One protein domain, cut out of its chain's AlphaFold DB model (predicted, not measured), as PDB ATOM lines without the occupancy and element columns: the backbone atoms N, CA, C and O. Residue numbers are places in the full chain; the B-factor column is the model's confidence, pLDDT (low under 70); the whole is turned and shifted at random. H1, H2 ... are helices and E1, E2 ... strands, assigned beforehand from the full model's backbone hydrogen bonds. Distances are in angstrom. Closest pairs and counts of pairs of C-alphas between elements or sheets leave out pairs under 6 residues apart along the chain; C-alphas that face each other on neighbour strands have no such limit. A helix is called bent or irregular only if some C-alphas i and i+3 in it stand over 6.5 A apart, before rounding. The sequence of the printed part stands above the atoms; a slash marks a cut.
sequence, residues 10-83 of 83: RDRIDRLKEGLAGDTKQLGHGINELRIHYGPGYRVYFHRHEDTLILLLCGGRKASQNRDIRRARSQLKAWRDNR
ATOM      1  N   ARG A  10     189.579 134.945 132.896       87.50
ATOM      2  CA  ARG A  10     190.970 135.120 132.471       87.50
ATOM      3  C   ARG A  10     191.624 133.778 132.142       87.50
ATOM      4  O   ARG A  10     192.087 133.628 131.021       87.50
ATOM      5  N   ASP A  11     191.537 132.783 133.024       90.12
ATOM      6  CA  ASP A  11     192.147 131.462 132.793       90.12
ATOM      7  C   ASP A  11     191.595 130.799 131.523       90.12
ATOM      8  O   ASP A  11     192.306 130.123 130.782       90.12
ATOM      9  N   ARG A  12     190.298 130.990 131.246       89.94
ATOM     10  CA  ARG A  12     189.664 130.476 130.023       89.94
ATOM     11  C   ARG A  12     190.147 131.204 128.769       89.94
ATOM     12  O   ARG A  12     190.323 130.558 127.741       89.94
ATOM     13  N   ILE A  13     190.371 132.512 128.853       88.94
ATOM     14  CA  ILE A  13     190.949 133.299 127.758       88.94
ATOM     15  C   ILE A  13     192.412 132.906 127.529       88.94
ATOM     16  O   ILE A  13     192.810 132.755 126.379       88.94
ATOM     17  N   ASP A  14     193.198 132.699 128.583       91.19
ATOM     18  CA  ASP A  14     194.610 132.333 128.450       91.19
ATOM     19  C   ASP A  14     194.766 130.952 127.808       91.19
ATOM     20  O   ASP A  14     195.491 130.804 126.829       91.19
ATOM     21  N   ARG A  15     193.946 129.980 128.218       91.81
ATOM     22  CA  ARG A  15     193.859 128.681 127.532       91.81
ATOM     23  C   ARG A  15     193.453 128.820 126.066       91.81
ATOM     24  O   ARG A  15     194.012 128.151 125.204       91.81
ATOM     25  N   LEU A  16     192.502 129.703 125.760       90.81
ATOM     26  CA  LEU A  16     192.078 129.949 124.382       90.81
ATOM     27  C   LEU A  16     193.215 130.531 123.518       90.81
ATOM     28  O   LEU A  16     193.307 130.179 122.336       90.81
ATOM     29  N   LYS A  17     194.086 131.382 124.084       87.75
ATOM     30  CA  LYS A  17     195.295 131.882 123.402       87.75
ATOM     31  C   LYS A  17     196.263 130.745 123.079       87.75
ATOM     32  O   LYS A  17     196.776 130.700 121.971       87.75
ATOM     33  N   GLU A  18     196.425 129.793 123.993       90.50
ATOM     34  CA  GLU A  18     197.253 128.590 123.802       90.50
ATOM     35  C   GLU A  18     196.622 127.544 122.858       90.50
ATOM     36  O   GLU A  18     197.129 126.437 122.713       90.50
ATOM     37  N   GLY A  19     195.485 127.853 122.224       86.94
ATOM     38  CA  GLY A  19     194.776 126.920 121.342       86.94
ATOM     39  C   GLY A  19     193.923 125.886 122.083       86.94
ATOM     40  O   GLY A  19     193.217 125.096 121.455       86.94
ATOM     41  N   LEU A  20     193.884 125.932 123.415       88.94
ATOM     42  CA  LEU A  20     193.041 125.086 124.254       88.94
ATOM     43  C   LEU A  20     191.630 125.682 124.347       88.94
ATOM     44  O   LEU A  20     191.215 126.207 125.382       88.94
ATOM     45  N   ALA A  21     190.885 125.594 123.242       79.81
ATOM     46  CA  ALA A  21     189.601 126.275 123.068       79.81
ATOM     47  C   ALA A  21     188.538 125.899 124.118       79.81
ATOM     48  O   ALA A  21     187.730 126.742 124.506       79.81
ATOM     49  N   GLY A  22     188.540 124.659 124.617       89.06
ATOM     50  CA  GLY A  22     187.530 124.193 125.567       89.06
ATOM     51  C   GLY A  22     186.117 124.253 124.974       89.06
ATOM     52  O   GLY A  22     185.906 123.875 123.823       89.06
ATOM     53  N   ASP A  23     185.142 124.721 125.758       93.12
ATOM     54  CA  ASP A  23     183.750 124.828 125.310       93.12
ATOM     55  C   ASP A  23     183.529 126.084 124.447       93.12
ATOM     56  O   ASP A  23     183.262 127.179 124.955       93.12
ATOM     57  N   THR A  24     183.615 125.915 123.126       94.62
ATOM     58  CA  THR A  24     183.364 126.974 122.140       94.62
ATOM     59  C   THR A  24     182.288 126.590 121.129       94.62
ATOM     60  O   THR A  24     182.011 125.415 120.892       94.62
ATOM     61  N   LYS A  25     181.651 127.599 120.527       95.44
ATOM     62  CA  LYS A  25     180.649 127.443 119.471       95.44
ATOM     63  C   LYS A  25     180.909 128.425 118.331       95.44
ATOM     64  O   LYS A  25     181.036 129.625 118.562       95.44
ATOM     65  N   GLN A  26     180.907 127.934 117.095       95.44
ATOM     66  CA  GLN A  26     180.871 128.787 115.906       95.44
ATOM     67  C   GLN A  26     179.467 129.382 115.720       95.44
ATOM     68  O   GLN A  26     178.465 128.669 115.774       95.44
ATOM     69  N   LEU A  27     179.391 130.698 115.503       95.12
ATOM     70  CA  LEU A  27     178.135 131.452 115.346       95.12
ATOM     71  C   LEU A  27     177.933 132.013 113.925       95.12
ATOM     72  O   LEU A  27     177.010 132.802 113.683       95.12
ATOM     73  N   GLY A  28     178.805 131.620 112.994       92.94
ATOM     74  CA  GLY A  28     178.838 132.124 111.622       92.94
ATOM     75  C   GLY A  28     179.457 133.521 111.503       92.94
ATOM     76  O   GLY A  28     179.774 134.179 112.494       92.94
ATOM     77  N   HIS A  29     179.650 133.975 110.261       90.19
ATOM     78  CA  HIS A  29     180.265 135.273 109.924       90.19
ATOM     79  C   HIS A  29     181.671 135.494 110.517       90.19
ATOM     80  O   HIS A  29     182.108 136.629 110.688       90.19
ATOM     81  N   GLY A  30     182.391 134.412 110.830       91.88
ATOM     82  CA  GLY A  30     183.705 134.462 111.478       91.88
ATOM     83  C   GLY A  30     183.666 134.663 112.997       91.88
ATOM     84  O   GLY A  30     184.724 134.805 113.603       91.88
ATOM     85  N   ILE A  31     182.488 134.660 113.627       95.06
ATOM     86  CA  ILE A  31     182.349 134.811 115.078       95.06
ATOM     87  C   ILE A  31     182.372 133.444 115.760       95.06
ATOM     88  O   ILE A  31     181.636 132.528 115.385       95.06
ATOM     89  N   ASN A  32     183.168 133.349 116.818       95.62
ATOM     90  CA  ASN A  32     183.176 132.243 117.760       95.62
ATOM     91  C   ASN A  32     182.738 132.737 119.139       95.62
ATOM     92  O   ASN A  32     182.982 133.884 119.514       95.62
ATOM     93  N   GLU A  33     182.101 131.857 119.896       95.62
ATOM     94  CA  GLU A  33     181.668 132.084 121.267       95.62
ATOM     95  C   GLU A  33     182.369 131.094 122.192       95.62
ATOM     96  O   GLU A  33     182.252 129.888 122.006       95.62
ATOM     97  N   LEU A  34     183.048 131.592 123.218       94.69
ATOM     98  CA  LEU A  34     183.532 130.820 124.356       94.69
ATOM     99  C   LEU A  34     182.448 130.797 125.439       94.69
ATOM    100  O   LEU A  34     182.014 131.847 125.931       94.69
ATOM    101  N   ARG A  35     181.998 129.593 125.805       93.56
ATOM    102  CA  ARG A  35     180.897 129.361 126.744       93.56
ATOM    103  C   ARG A  35     181.452 128.994 128.113       93.56
ATOM    104  O   ARG A  35     182.054 127.947 128.302       93.56
ATOM    105  N   ILE A  36     181.216 129.857 129.095       91.31
ATOM    106  CA  ILE A  36     181.679 129.654 130.469       91.31
ATOM    107  C   ILE A  36     180.449 129.458 131.355       91.31
ATOM    108  O   ILE A  36     179.736 130.412 131.664       91.31
ATOM    109  N   HIS A  37     180.173 128.214 131.754       88.06
ATOM    110  CA  HIS A  37     179.019 127.855 132.596       88.06
ATOM    111  C   HIS A  37     179.302 128.088 134.083       88.06
ATOM    112  O   HIS A  37     179.219 127.178 134.899       88.06
ATOM    113  N   TYR A  38     179.680 129.317 134.426       82.62
ATOM    114  CA  TYR A  38     179.884 129.747 135.806       82.62
ATOM    115  C   TYR A  38     178.922 130.886 136.151       82.62
ATOM    116  O   TYR A  38     178.752 131.817 135.356       82.62
ATOM    117  N   GLY A  39     178.279 130.795 137.320       83.25
ATOM    118  CA  GLY A  39     177.265 131.748 137.775       83.25
ATOM    119  C   GLY A  39     176.170 131.973 136.718       83.25
ATOM    120  O   GLY A  39     175.533 131.011 136.293       83.25
ATOM    121  N   PRO A  40     175.954 133.209 136.230       85.88
ATOM    122  CA  PRO A  40     174.917 133.513 135.237       85.88
ATOM    123  C   PRO A  40     175.194 132.959 133.823       85.88
ATOM    124  O   PRO A  40     174.395 133.171 132.909       85.88
ATOM    125  N   GLY A  41     176.332 132.287 133.622       89.94
ATOM    126  CA  GLY A  41     176.775 131.761 132.338       89.94
ATOM    127  C   GLY A  41     177.347 132.866 131.458       89.94
ATOM    128  O   GLY A  41     176.606 133.550 130.760       89.94
ATOM    129  N   TYR A  42     178.665 133.040 131.461       90.94
ATOM    130  CA  TYR A  42     179.336 134.064 130.663       90.94
ATOM    131  C   TYR A  42     179.584 133.599 129.226       90.94
ATOM    132  O   TYR A  42     179.751 132.402 128.961       90.94
ATOM    133  N   ARG A  43     179.589 134.556 128.297       93.56
ATOM    134  CA  ARG A  43     179.891 134.389 126.873       93.56
ATOM    135  C   ARG A  43     180.926 135.421 126.463       93.56
ATOM    136  O   ARG A  43     180.724 136.620 126.663       93.56
ATOM    137  N   VAL A  44     182.024 134.935 125.905       93.25
ATOM    138  CA  VAL A  44     183.092 135.760 125.342       93.25
ATOM    139  C   VAL A  44     183.113 135.515 123.842       93.25
ATOM    140  O   VAL A  44     183.096 134.364 123.416       93.25
ATOM    141  N   TYR A  45     183.132 136.577 123.045       95.31
ATOM    142  CA  TYR A  45     183.088 136.472 121.589       95.31
ATOM    143  C   TYR A  45     184.447 136.825 121.005       95.31
ATOM    144  O   TYR A  45     185.102 137.768 121.450       95.31
ATOM    145  N   PHE A  46     184.876 136.061 120.011       94.94
ATOM    146  CA  PHE A  46     186.173 136.255 119.382       94.94
ATOM    147  C   PHE A  46     186.138 135.896 117.899       94.94
ATOM    148  O   PHE A  46     185.321 135.089 117.446       94.94
ATOM    149  N   HIS A  47     187.055 136.489 117.144       94.50
ATOM    150  CA  HIS A  47     187.387 136.086 115.786       94.50
ATOM    151  C   HIS A  47     188.778 135.456 115.796       94.50
ATOM    152  O   HIS A  47     189.681 135.950 116.466       94.50
ATOM    153  N   ARG A  48     188.948 134.349 115.071       90.94
ATOM    154  CA  ARG A  48     190.268 133.782 114.804       90.94
ATOM    155  C   ARG A  48     190.627 134.115 113.365       90.94
ATOM    156  O   ARG A  48     189.864 133.780 112.458       90.94
ATOM    157  N   HIS A  49     191.744 134.802 113.198       90.62
ATOM    158  CA  HIS A  49     192.299 135.168 111.909       90.62
ATOM    159  C   HIS A  49     193.735 134.665 111.876       90.62
ATOM    160  O   HIS A  49     194.593 135.239 112.546       90.62
ATOM    161  N   GLU A  50     193.954 133.562 111.158       87.94
ATOM    162  CA  GLU A  50     195.224 132.827 111.178       87.94
ATOM    163  C   GLU A  50     195.616 132.490 112.632       87.94
ATOM    164  O   GLU A  50     194.779 131.981 113.390       87.94
ATOM    165  N   ASP A  51     196.835 132.833 113.045       86.06
ATOM    166  CA  ASP A  51     197.337 132.629 114.408       86.06
ATOM    167  C   ASP A  51     196.940 133.749 115.382       86.06
ATOM    168  O   ASP A  51     197.261 133.711 116.570       86.06
ATOM    169  N   THR A  52     196.186 134.748 114.914       86.88
ATOM    170  CA  THR A  52     195.749 135.875 115.739       86.88
ATOM    171  C   THR A  52     194.356 135.635 116.317       86.88
ATOM    172  O   THR A  52     193.365 135.450 115.598       86.88
ATOM    173  N   LEU A  53     194.252 135.708 117.647       87.75
ATOM    174  CA  LEU A  53     192.977 135.723 118.359       87.75
ATOM    175  C   LEU A  53     192.525 137.168 118.610       87.75
ATOM    176  O   LEU A  53     193.150 137.902 119.371       87.75
ATOM    177  N   ILE A  54     191.404 137.562 118.013       88.56
ATOM    178  CA  ILE A  54     190.823 138.897 118.169       88.56
ATOM    179  C   ILE A  54     189.658 138.804 119.142       88.56
ATOM    180  O   ILE A  54     188.610 138.231 118.830       88.56
ATOM    181  N   LEU A  55     189.841 139.374 120.330       86.69
ATOM    182  CA  LEU A  55     188.783 139.490 121.322       86.69
ATOM    183  C   LEU A  55     187.826 140.617 120.925       86.69
ATOM    184  O   LEU A  55     188.245 141.754 120.722       86.69
ATOM    185  N   LEU A  56     186.534 140.313 120.839       84.81
ATOM    186  CA  LEU A  56     185.515 141.314 120.558       84.81
ATOM    187  C   LEU A  56     185.082 141.925 121.891       84.81
ATOM    188  O   LEU A  56     184.686 141.207 122.812       84.81
ATOM    189  N   LEU A  57     185.163 143.252 122.006       80.94
ATOM    190  CA  LEU A  57     184.896 144.037 123.221       80.94
ATOM    191  C   LEU A  57     183.405 144.074 123.612       80.94
ATOM    192  O   LEU A  57     182.917 145.019 124.226       80.94
ATOM    193  N   CYS A  58     182.648 143.057 123.225       79.06
ATOM    194  CA  CYS A  58     181.332 142.753 123.744       79.06
ATOM    195  C   CYS A  58     181.395 141.348 124.341       79.06
ATOM    196  O   CYS A  58     181.560 140.369 123.627       79.06
ATOM    197  N   GLY A  59     181.272 141.251 125.658       79.69
ATOM    198  CA  GLY A  59     181.091 140.002 126.390       79.69
ATOM    199  C   GLY A  59     179.890 140.158 127.306       79.69
ATOM    200  O   GLY A  59     179.504 141.277 127.653       79.69
ATOM    201  N   GLY A  60     179.265 139.053 127.683       88.75
ATOM    202  CA  GLY A  60     178.030 139.149 128.441       88.75
ATOM    203  C   GLY A  60     177.616 137.863 129.113       88.75
ATOM    204  O   GLY A  60     178.372 136.897 129.203       88.75
ATOM    205  N   ARG A  61     176.389 137.874 129.623       91.94
ATOM    206  CA  ARG A  61     175.761 136.713 130.255       91.94
ATOM    207  C   ARG A  61     174.906 136.000 129.213       91.94
ATOM    208  O   ARG A  61     174.498 136.605 128.225       91.94
ATOM    209  N   LYS A  62     174.536 134.745 129.457       90.12
ATOM    210  CA  LYS A  62     173.658 133.962 128.574       90.12
ATOM    211  C   LYS A  62     172.373 134.726 128.219       90.12
ATOM    212  O   LYS A  62     171.938 134.689 127.076       90.12
ATOM    213  N   ALA A  63     171.815 135.482 129.169       92.62
ATOM    214  CA  ALA A  63     170.612 136.290 128.965       92.62
ATOM    215  C   ALA A  63     170.771 137.438 127.942       92.62
ATOM    216  O   ALA A  63     169.786 137.849 127.338       92.62
ATOM    217  N   SER A  64     171.984 137.965 127.729       94.06
ATOM    218  CA  SER A  64     172.246 139.048 126.765       94.06
ATOM    219  C   SER A  64     172.766 138.554 125.410       94.06
ATOM    220  O   SER A  64     173.002 139.372 124.521       94.06
ATOM    221  N   GLN A  65     172.867 137.232 125.216       94.75
ATOM    222  CA  GLN A  65     173.544 136.596 124.083       94.75
ATOM    223  C   GLN A  65     173.129 137.165 122.721       94.75
ATOM    224  O   GLN A  65     173.975 137.614 121.956       94.75
ATOM    225  N   ASN A  66     171.829 137.242 122.429       94.81
ATOM    226  CA  ASN A  66     171.353 137.736 121.131       94.81
ATOM    227  C   ASN A  66     171.799 139.178 120.836       94.81
ATOM    228  O   ASN A  66     172.119 139.512 119.694       94.81
ATOM    229  N   ARG A  67     171.824 140.043 121.858       95.38
ATOM    230  CA  ARG A  67     172.297 141.428 121.725       95.38
ATOM    231  C   ARG A  67     173.806 141.468 121.515       95.38
ATOM    232  O   ARG A  67     174.279 142.232 120.676       95.38
ATOM    233  N   ASP A  68     174.538 140.646 122.253       95.25
ATOM    234  CA  ASP A  68     175.996 140.633 122.222       95.25
ATOM    235  C   ASP A  68     176.519 140.047 120.900       95.25
ATOM    236  O   ASP A  68     177.434 140.617 120.318       95.25
ATOM    237  N   ILE A  69     175.859 139.028 120.331       95.00
ATOM    238  CA  ILE A  69     176.171 138.491 118.992       95.00
ATOM    239  C   ILE A  69     176.054 139.572 117.914       95.00
ATOM    240  O   ILE A  69     176.910 139.671 117.033       95.00
ATOM    241  N   ARG A  70     175.002 140.401 117.964       95.12
ATOM    242  CA  ARG A  70     174.842 141.506 117.004       95.12
ATOM    243  C   ARG A  70     175.987 142.510 117.124       95.12
ATOM    244  O   ARG A  70     176.562 142.883 116.109       95.12
ATOM    245  N   ARG A  71     176.359 142.882 118.352       95.25
ATOM    246  CA  ARG A  71     177.500 143.778 118.611       95.25
ATOM    247  C   ARG A  71     178.822 143.174 118.138       95.25
ATOM    248  O   ARG A  71     179.599 143.877 117.503       95.25
ATOM    249  N   ALA A  72     179.034 141.882 118.374       95.75
ATOM    250  CA  ALA A  72     180.230 141.156 117.958       95.75
ATOM    251  C   ALA A  72     180.401 141.197 116.435       95.75
ATOM    252  O   ALA A  72     181.484 141.489 115.933       95.75
ATOM    253  N   ARG A  73     179.310 140.983 115.689       94.81
ATOM    254  CA  ARG A  73     179.303 141.099 114.224       94.81
ATOM    255  C   ARG A  73     179.640 142.515 113.758       94.81
ATOM    256  O   ARG A  73     180.457 142.661 112.854       94.81
ATOM    257  N   SER A  74     179.065 143.545 114.384       94.12
ATOM    258  CA  SER A  74     179.383 144.944 114.061       94.12
ATOM    259  C   SER A  74     180.850 145.285 114.334       94.12
ATOM    260  O   SER A  74     181.489 145.911 113.495       94.12
ATOM    261  N   GLN A  75     181.399 144.844 115.469       93.69
ATOM    262  CA  GLN A  75     182.808 145.061 115.815       93.69
ATOM    263  C   GLN A  75     183.749 144.357 114.838       93.69
ATOM    264  O   GLN A  75     184.708 144.965 114.375       93.69
ATOM    265  N   LEU A  76     183.453 143.103 114.474       94.50
ATOM    266  CA  LEU A  76     184.258 142.375 113.496       94.50
ATOM    267  C   LEU A  76     184.206 143.035 112.113       94.50
ATOM    268  O   LEU A  76     185.236 143.120 111.451       94.50
ATOM    269  N   LYS A  77     183.035 143.521 111.681       94.25
ATOM    270  CA  LYS A  77     182.920 144.279 110.428       94.25
ATOM    271  C   LYS A  77     183.798 145.531 110.470       94.25
ATOM    272  O   LYS A  77     184.632 145.701 109.594       94.25
ATOM    273  N   ALA A  78     183.665 146.350 111.513       92.69
ATOM    274  CA  ALA A  78     184.461 147.566 111.661       92.69
ATOM    275  C   ALA A  78     185.970 147.274 111.688       92.69
ATOM    276  O   ALA A  78     186.746 147.995 111.078       92.69
ATOM    277  N   TRP A  79     186.396 146.202 112.356       91.75
ATOM    278  CA  TRP A  79     187.801 145.799 112.367       91.75
ATOM    279  C   TRP A  79     188.311 145.366 110.984       91.75
ATOM    280  O   TRP A  79     189.445 145.676 110.639       91.75
ATOM    281  N   ARG A  80     187.484 144.683 110.177       91.12
ATOM    282  CA  ARG A  80     187.838 144.314 108.793       91.12
ATOM    283  C   ARG A  80     187.927 145.522 107.869       91.12
ATOM    284  O   ARG A  80     188.791 145.532 107.008       91.12
ATOM    285  N   ASP A  81     187.043 146.499 108.048       93.31
ATOM    286  CA  ASP A  81     186.991 147.696 107.202       93.31
ATOM    287  C   ASP A  81     188.168 148.660 107.471       93.31
ATOM    288  O   ASP A  81     188.504 149.461 106.609       93.31
ATOM    289  N   ASN A  82     188.782 148.602 108.660       88.06
ATOM    290  CA  ASN A  82     189.918 149.449 109.061       88.06
ATOM    291  C   ASN A  82     191.284 148.747 108.916       88.06
ATOM    292  O   ASN A  82     192.235 149.100 109.617       88.06
ATOM    293  N   ARG A  83     191.367 147.719 108.071       71.88
ATOM    294  CA  ARG A  83     192.602 146.999 107.741       71.88
ATOM    295  C   ARG A  83     193.082 147.352 106.348       71.88
ATOM    296  O   ARG A  83     194.320 147.393 106.192       71.88
TER     297      ARG A  83
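Overview. This is residues 10 to 83 of the 83 residues of the protein "Addiction module killer protein" of Alcanivorax sp. N3-2A (UniProt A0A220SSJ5). A strongly twisted sheet of four antiparallel strands has the long helix H2 packed along one face, mostly over the edge strand E4, while the short helix H1 sits on the opposite face. The strands form a meander, each the antiparallel neighbour of the one before, and E4 leads directly into H2, which folds back over the sheet. The printed part has 74 residues, with two named helices and four named strands along the chain as H1 E1 E2 E3 E4 H2; the sheet's order is E1 - E2 - E3 - E4 and the class is mixed, helices and strands. The whole is compact, with a radius of gyration of the C-alphas of 11.8 A and spans of 36 by 28 by 18 A.

Along the chain. In the sheet, E1 is residues 24 to 26, E2 residues 32 to 36, E3 residues 42 to 49, 22.8 A long, and E4 residues 52 to 61, 24.7 A long. C-alpha 52 is at (195.749, 135.875, 115.739). E4 bends by 66 degrees at residue 57. H2, residues 62 to 81, is 28.7 A long and ends with C-alpha 81 at (186.991, 147.696, 107.202). It has a kink of 40 degrees near residue 69, and it is irregular, with C-alphas 63 and 66 8.0 A apart. H1, residues 10 to 17, is 10.6 A long and begins with C-alpha 10 at (190.970, 135.120, 132.471).

Arrangement. E3 and E4 are a hairpin, antiparallel at 159 degrees, with N 43 and O 60 2.8 A apart, within hydrogen-bond range. E2 and E3 are a hairpin at 149 degrees, with N 34 and O 44 at 2.8 A. E1 and E2 are a hairpin at 152 degrees, with N 25 and O 33 at 2.8 A. E1 and E4 are the edge strands and are apart. H2 is on the sheet at a height of 7.4 A, over E4 and only just over E3, on which 3 of its C-alphas fall. It runs along the strands, but only just, at 29 degrees to E4 on the local plane. The closest C-alphas of E4 and H2 are those of Leu 56 and Ala 72, 5.9 A apart. H1 is on the opposite face at a height of 8.6 A, only just over E3, with 3 of its C-alphas falling there. It runs along the strands, at 20 degrees to E3 on the local plane. The closest C-alphas of H1 and E4 are those of Lys 17 and Leu 53, 6.7 A apart. H1 and H2 are apart. In H1 every O i to N i+4 pair is within hydrogen-bond range; in H2, 14 of 16 are.

Size, cuts and confidence. The C-alphas of Gly 39 and Arg 83, 37.0 A apart, are the two farthest apart. The printed part has no cut and no long link. The mean pLDDT of the printed part is 90.7, and no printed residue is under 70.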